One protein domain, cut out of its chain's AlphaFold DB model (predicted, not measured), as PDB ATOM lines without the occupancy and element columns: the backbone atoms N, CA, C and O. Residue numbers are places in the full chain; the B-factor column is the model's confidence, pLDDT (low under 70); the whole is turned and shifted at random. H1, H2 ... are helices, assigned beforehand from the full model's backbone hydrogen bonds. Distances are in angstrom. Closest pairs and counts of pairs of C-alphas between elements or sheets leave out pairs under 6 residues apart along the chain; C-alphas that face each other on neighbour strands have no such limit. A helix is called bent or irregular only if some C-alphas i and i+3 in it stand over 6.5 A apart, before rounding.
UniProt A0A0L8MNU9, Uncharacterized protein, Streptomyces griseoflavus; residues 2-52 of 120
ATOM      1  N   ILE A   2      53.936  19.549  -8.141       85.19
ATOM      2  CA  ILE A   2      54.148  19.761  -9.594       85.19
ATOM      3  C   ILE A   2      53.106  19.015 -10.436       85.19
ATOM      4  O   ILE A   2      52.458  19.613 -11.280       85.19
ATOM      5  N   ARG A   3      52.873  17.735 -10.123       85.75
ATOM      6  CA  ARG A   3      51.864  16.885 -10.777       85.75
ATOM      7  C   ARG A   3      50.444  17.459 -10.739       85.75
ATOM      8  O   ARG A   3      49.742  17.412 -11.739       85.75
ATOM      9  N   LEU A   4      50.060  18.047  -9.607       87.81
ATOM     10  CA  LEU A   4      48.762  18.700  -9.439       87.81
ATOM     11  C   LEU A   4      48.660  19.975 -10.292       87.81
ATOM     12  O   LEU A   4      47.626  20.211 -10.897       87.81
ATOM     13  N   LEU A   5      49.743  20.757 -10.392       84.69
ATOM     14  CA  LEU A   5      49.787  21.987 -11.197       84.69
ATOM     15  C   LEU A   5      49.753  21.723 -12.712       84.69
ATOM     16  O   LEU A   5      49.228  22.536 -13.462       84.69
ATOM     17  N   ILE A   6      50.293  20.593 -13.177       84.38
ATOM     18  CA  ILE A   6      50.253  20.206 -14.600       84.38
ATOM     19  C   ILE A   6      49.008  19.383 -14.972       84.38
ATOM     20  O   ILE A   6      48.900  18.932 -16.107       84.38
ATOM     21  N   GLY A   7      48.081  19.161 -14.030       83.81
ATOM     22  CA  GLY A   7      46.824  18.449 -14.286       83.81
ATOM     23  C   GLY A   7      46.932  16.922 -14.353       83.81
ATOM     24  O   GLY A   7      46.035  16.280 -14.888       83.81
ATOM     25  N   VAL A   8      47.993  16.322 -13.797       88.88
ATOM     26  CA  VAL A   8      48.187  14.857 -13.746       88.88
ATOM     27  C   VAL A   8      48.283  14.374 -12.286       88.88
ATOM     28  O   VAL A   8      49.333  13.881 -11.862       88.88
ATOM     29  N   PRO A   9      47.234  14.574 -11.462       87.31
ATOM     30  CA  PRO A   9      47.226  14.134 -10.067       87.31
ATOM     31  C   PRO A   9      47.204  12.603  -9.967       87.31
ATOM     32  O   PRO A   9      46.588  11.925 -10.786       87.31
ATOM     33  N   VAL A  10      47.845  12.051  -8.934       88.44
ATOM     34  CA  VAL A  10      47.848  10.596  -8.677       88.44
ATOM     35  C   VAL A  10      47.061  10.236  -7.419       88.44
ATOM     36  O   VAL A  10      46.539   9.131  -7.313       88.44
ATOM     37  N   ARG A  11      46.979  11.146  -6.442       86.44
ATOM     38  CA  ARG A  11      46.370  10.876  -5.125       86.44
ATOM     39  C   ARG A  11      45.279  11.880  -4.754       86.44
ATOM     40  O   ARG A  11      44.815  11.888  -3.618       86.44
ATOM     41  N   SER A  12      44.898  12.752  -5.683       89.06
ATOM     42  CA  SER A  12      43.946  13.838  -5.460       89.06
ATOM     43  C   SER A  12      42.924  13.935  -6.591       89.06
ATOM     44  O   SER A  12      43.109  13.376  -7.666       89.06
ATOM     45  N   ASP A  13      41.846  14.670  -6.333       84.00
ATOM     46  CA  ASP A  13      40.749  14.965  -7.265       84.00
ATOM     47  C   ASP A  13      41.128  15.959  -8.380       84.00
ATOM     48  O   ASP A  13      40.285  16.341  -9.186       84.00
ATOM     49  N   GLY A  14      42.387  16.406  -8.417       82.88
ATOM     50  CA  GLY A  14      42.892  17.327  -9.433       82.88
ATOM     51  C   GLY A  14      42.470  18.779  -9.261       82.88
ATOM     52  O   GLY A  14      42.890  19.620 -10.051       82.88
ATOM     53  N   GLN A  15      41.690  19.111  -8.231       86.38
ATOM     54  CA  GLN A  15      41.336  20.505  -7.981       86.38
ATOM     55  C   GLN A  15      42.554  21.287  -7.476       86.38
ATOM     56  O   GLN A  15      43.348  20.793  -6.676       86.38
ATOM     57  N   LEU A  16      42.701  22.549  -7.886       86.94
ATOM     58  CA  LEU A  16      43.798  23.417  -7.440       86.94
ATOM     59  C   LEU A  16      43.525  24.001  -6.041       86.94
ATOM     60  O   LEU A  16      43.537  25.210  -5.825       86.94
ATOM     61  N   THR A  17      43.262  23.128  -5.064       88.94
ATOM     62  CA  THR A  17      42.976  23.502  -3.672       88.94
ATOM     63  C   THR A  17      44.045  22.984  -2.712       88.94
ATOM     64  O   THR A  17      44.740  22.003  -2.978       88.94
ATOM     65  N   VAL A  18      44.137  23.592  -1.523       87.06
ATOM     66  CA  VAL A  18      45.053  23.129  -0.457       87.06
ATOM     67  C   VAL A  18      44.714  21.708  -0.006       87.06
ATOM     68  O   VAL A  18      45.603  20.969   0.405       87.06
ATOM     69  N   LYS A  19      43.440  21.304  -0.080       89.94
ATOM     70  CA  LYS A  19      43.002  19.943   0.261       89.94
ATOM     71  C   LYS A  19      43.589  18.932  -0.724       89.94
ATOM     72  O   LYS A  19      44.183  17.946  -0.293       89.94
ATOM     73  N   SER A  20      43.472  19.211  -2.015       88.25
ATOM     74  CA  SER A  20      44.007  18.377  -3.092       88.25
ATOM     75  C   SER A  20      45.535  18.356  -3.072       88.25
ATOM     76  O   SER A  20      46.134  17.296  -3.214       88.25
ATOM     77  N   LEU A  21      46.184  19.486  -2.761       91.00
ATOM     78  CA  LEU A  21      47.630  19.544  -2.522       91.00
ATOM     79  C   LEU A  21      48.054  18.653  -1.347       91.00
ATOM     80  O   LEU A  21      49.063  17.956  -1.444       91.00
ATOM     81  N   ALA A  22      47.296  18.676  -0.248       90.75
ATOM     82  CA  ALA A  22      47.550  17.841   0.922       90.75
ATOM     83  C   ALA A  22      47.441  16.355   0.567       90.75
ATOM     84  O   ALA A  22      48.354  15.589   0.866       90.75
ATOM     85  N   ALA A  23      46.369  15.974  -0.133       90.00
ATOM     86  CA  ALA A  23      46.152  14.611  -0.605       90.00
ATOM     87  C   ALA A  23      47.274  14.152  -1.555       90.00
ATOM     88  O   ALA A  23      47.858  13.088  -1.357       90.00
ATOM     89  N   GLU A  24      47.671  14.999  -2.509       89.12
ATOM     90  CA  GLU A  24      48.754  14.707  -3.454       89.12
ATOM     91  C   GLU A  24      50.117  14.554  -2.758       89.12
ATOM     92  O   GLU A  24      50.913  13.683  -3.108       89.12
ATOM     93  N   ALA A  25      50.390  15.382  -1.747       87.56
ATOM     94  CA  ALA A  25      51.614  15.317  -0.951       87.56
ATOM     95  C   ALA A  25      51.590  14.217   0.129       87.56
ATOM     96  O   ALA A  25      52.603  14.003   0.790       87.56
ATOM     97  N   GLY A  26      50.459  13.526   0.334       86.94
ATOM     98  CA  GLY A  26      50.285  12.564   1.428       86.94
ATOM     99  C   GLY A  26      50.312  13.207   2.822       86.94
ATOM    100  O   GLY A  26      50.656  12.558   3.805       86.94
ATOM    101  N   LEU A  27      49.979  14.496   2.920       87.31
ATOM    102  CA  LEU A  27      50.009  15.280   4.152       87.31
ATOM    103  C   LEU A  27      48.593  15.569   4.660       87.31
ATOM    104  O   LEU A  27      47.645  15.729   3.897       87.31
ATOM    105  N   LYS A  28      48.445  15.732   5.981       87.50
ATOM    106  CA  LYS A  28      47.210  16.282   6.562       87.50
ATOM    107  C   LYS A  28      47.127  17.785   6.279       87.50
ATOM    108  O   LYS A  28      48.117  18.491   6.475       87.50
ATOM    109  N   ARG A  29      45.935  18.302   5.946       86.44
ATOM    110  CA  ARG A  29      45.690  19.740   5.679       86.44
ATOM    111  C   ARG A  29      46.286  20.660   6.753       86.44
ATOM    112  O   ARG A  29      46.929  21.648   6.421       86.44
ATOM    113  N   ASN A  30      46.147  20.291   8.026       86.00
ATOM    114  CA  ASN A  30      46.633  21.087   9.161       86.00
ATOM    115  C   ASN A  30      48.156  21.300   9.138       86.00
ATOM    116  O   ASN A  30      48.661  22.285   9.668       86.00
ATOM    117  N   LYS A  31      48.916  20.394   8.513       87.06
ATOM    118  CA  LYS A  31      50.363  20.568   8.355       87.06
ATOM    119  C   LYS A  31      50.676  21.695   7.373       87.06
ATOM    120  O   LYS A  31      51.574  22.473   7.654       87.06
ATOM    121  N   LEU A  32      49.910  21.838   6.291       83.56
ATOM    122  CA  LEU A  32      50.070  22.928   5.318       83.56
ATOM    123  C   LEU A  32      49.619  24.288   5.864       83.56
ATOM    124  O   LEU A  32      50.102  25.314   5.404       83.56
ATOM    125  N   THR A  33      48.709  24.317   6.841       82.25
ATOM    126  CA  THR A  33      48.228  25.576   7.435       82.25
ATOM    127  C   THR A  33      49.020  26.025   8.658       82.25
ATOM    128  O   THR A  33      49.032  27.219   8.929       82.25
ATOM    129  N   HIS A  34      49.679  25.114   9.386       84.12
ATOM    130  CA  HIS A  34      50.370  25.451  10.642       84.12
ATOM    131  C   HIS A  34      51.874  25.147  10.671       84.12
ATOM    132  O   HIS A  34      52.574  25.725  11.492       84.12
ATOM    133  N   LYS A  35      52.387  24.229   9.838       85.25
ATOM    134  CA  LYS A  35      53.817  23.842   9.845       85.25
ATOM    135  C   LYS A  35      54.546  24.140   8.536       85.25
ATOM    136  O   LYS A  35      55.733  24.432   8.549       85.25
ATOM    137  N   HIS A  36      53.844  24.046   7.414       84.69
ATOM    138  CA  HIS A  36      54.385  24.196   6.064       84.69
ATOM    139  C   HIS A  36      53.605  25.266   5.295       84.69
ATOM    140  O   HIS A  36      53.169  25.037   4.168       84.69
ATOM    141  N   THR A  37      53.409  26.427   5.922       86.06
ATOM    142  CA  THR A  37      52.693  27.570   5.334       86.06
ATOM    143  C   THR A  37      53.341  28.036   4.034       86.06
ATOM    144  O   THR A  37      52.637  28.222   3.050       86.06
ATOM    145  N   GLY A  38      54.676  28.053   3.960       86.44
ATOM    146  CA  GLY A  38      55.392  28.416   2.733       86.44
ATOM    147  C   GLY A  38      55.056  27.533   1.523       86.44
ATOM    148  O   GLY A  38      55.017  28.022   0.400       86.44
ATOM    149  N   LEU A  39      54.733  26.248   1.731       87.56
ATOM    150  CA  LEU A  39      54.320  25.363   0.635       87.56
ATOM    151  C   LEU A  39      52.914  25.709   0.127       87.56
ATOM    152  O   LEU A  39      52.655  25.633  -1.072       87.56
ATOM    153  N   LYS A  40      52.012  26.109   1.030       87.75
ATOM    154  CA  LYS A  40      50.687  26.633   0.677       87.75
ATOM    155  C   LYS A  40      50.823  27.957  -0.082       87.75
ATOM    156  O   LYS A  40      50.163  28.130  -1.104       87.75
ATOM    157  N   ASP A  41      51.669  28.860   0.397       89.50
ATOM    158  CA  ASP A  41      51.831  30.193  -0.188       89.50
ATOM    159  C   ASP A  41      52.466  30.112  -1.582       89.50
ATOM    160  O   ASP A  41      51.953  30.704  -2.530       89.50
ATOM    161  N   LEU A  42      53.503  29.283  -1.745       89.62
ATOM    162  CA  LEU A  42      54.105  28.987  -3.045       89.62
ATOM    163  C   LEU A  42      53.096  28.336  -3.997       89.62
ATOM    164  O   LEU A  42      53.026  28.708  -5.165       89.62
ATOM    165  N   PHE A  43      52.288  27.390  -3.511       89.50
ATOM    166  CA  PHE A  43      51.246  26.769  -4.325       89.50
ATOM    167  C   PHE A  43      50.246  27.803  -4.847       89.50
ATOM    168  O   PHE A  43      49.977  27.827  -6.044       89.50
ATOM    169  N   TYR A  44      49.748  28.697  -3.992       89.69
ATOM    170  CA  TYR A  44      48.842  29.757  -4.431       89.69
ATOM    171  C   TYR A  44      49.507  30.771  -5.363       89.69
ATOM    172  O   TYR A  44      48.865  31.220  -6.312       89.69
ATOM    173  N   ALA A  45      50.782  31.107  -5.147       88.56
ATOM    174  CA  ALA A  45      51.534  31.965  -6.058       88.56
ATOM    175  C   ALA A  45      51.654  31.337  -7.457       88.56
ATOM    176  O   ALA A  45      51.424  32.020  -8.454       88.56
ATOM    177  N   LEU A  46      51.935  30.032  -7.537       86.44
ATOM    178  CA  LEU A  46      52.006  29.298  -8.802       86.44
ATOM    179  C   LEU A  46      50.640  29.149  -9.475       86.44
ATOM    180  O   LEU A  46      50.543  29.356 -10.680       86.44
ATOM    181  N   VAL A  47      49.580  28.850  -8.716       85.56
ATOM    182  CA  VAL A  47      48.206  28.805  -9.248       85.56
ATOM    183  C   VAL A  47      47.819  30.166  -9.821       85.56
ATOM    184  O   VAL A  47      47.333  30.235 -10.942       85.56
ATOM    185  N   LYS A  48      48.107  31.260  -9.108       84.12
ATOM    186  CA  LYS A  48      47.848  32.619  -9.596       84.12
ATOM    187  C   LYS A  48      48.672  32.946 -10.842       84.12
ATOM    188  O   LYS A  48      48.149  33.570 -11.756       84.12
ATOM    189  N   ALA A  49      49.935  32.527 -10.907       80.50
ATOM    190  CA  ALA A  49      50.777  32.724 -12.086       80.50
ATOM    191  C   ALA A  49      50.279  31.929 -13.307       80.50
ATOM    192  O   ALA A  49      50.382  32.415 -14.427       80.50
ATOM    193  N   GLN A  50      49.713  30.736 -13.095       74.94
ATOM    194  CA  GLN A  50      49.126  29.901 -14.146       74.94
ATOM    195  C   GLN A  50      47.754  30.419 -14.610       74.94
ATOM    196  O   GLN A  50      47.473  30.425 -15.807       74.94
ATOM    197  N   ASP A  51      46.921  30.878 -13.672       66.25
ATOM    198  CA  ASP A  51      45.595  31.457 -13.935       66.25
ATOM    199  C   ASP A  51      45.675  32.896 -14.469       66.25
ATOM    200  O   ASP A  51      44.748  33.399 -15.103       66.25
ATOM    201  N   THR A  52      46.833  33.547 -14.313       61.59
ATOM    202  CA  THR A  52      47.209  34.704 -15.129       61.59
ATOM    203  C   THR A  52      47.465  34.204 -16.547       61.59
ATOM    204  O   THR A  52      48.602  34.101 -16.997       61.59
TER     205      THR A  52
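What this domain is: This is residues 2 to 52 of the 120 residues of an uncharacterized protein of Streptomyces griseoflavus (UniProt A0A0L8MNU9). One long helix, H4, makes one side of the model, and across from it lie the short helices H1 and H2 with a wide loop, residues 6 to 17. The short helix H3 joins the two sides at one end, meeting H4 at a corner. The printed part has 51 residues with four named helices, in the order H1, H2, H3, H4, and no named strand; the class is all helix. The whole is compact, with a radius of gyration of the C-alphas of 10.2 A, and the C-alphas span 27 by 22 by 13 A.

Where its parts are: H1 is residues 2 to 5 and measures 5.2 A from first to last C-alpha; C-alpha 2 is at (54.148, 19.761, -9.594). After residues 6 to 17, H2 runs from Val 18 to Ala 25, 10.2 A, with C-alpha 18 at (45.053, 23.129, -0.457). H3 is residues 29 to 34, 8.9 A. H4 is the longest helix, residues 37 to 51, 20.9 A, and its C-alpha 51 is at (45.595, 31.457, -13.935). No helix is bent.

How they stand to each other: H1 and H2 only just touch, with 3 pairs of C-alphas within 8 A; their closest C-alphas, those of Leu 4 and Leu 21, are 7.1 A apart. H2 and H3 touch, and their closest C-alphas, those of Ala 22 and Arg 29, are 5.4 A apart. Their lines are about perpendicular, but only just, at 73 degrees. H3 and H4 touch only at the corner by their link, H4 with residues 37 to 40 alone; their closest C-alphas are those of Leu 32 and Lys 40, 6.0 A apart. They run opposite ways at a steep tilt of 69 degrees, only just short of about perpendicular. H2 and H4 are close but not clearly touching, about perpendicular at 74 degrees, with the closest C-alphas, those of Val 18 and Lys 40, 6.7 A apart. H1 and H4 are also close but not clearly touching, with the closest C-alphas, those of Leu 5 and Val 47, 7.3 A apart. H1 and H3 are apart. In H2, H3 and H4 every O i to N i+4 pair is within hydrogen-bond range; H1 is too short for such a pair, and its 1 pair of O i and N i+3 is within range.

The domain as a whole: The two C-alphas farthest apart, those of Lys 28 and Thr 52, are 28.5 A apart, and the first and last printed C-alphas are 17.4 A apart. The printed part has no cut. The link from H1 to H2, 12 residues, is long, and its C-alphas lie 6 to 13 A from the mean of all C-alphas; the links from H2 to H3 and from H3 to H4 are tight. The mean pLDDT of the printed part is 85.7, and residues 51 to 52 are under 70.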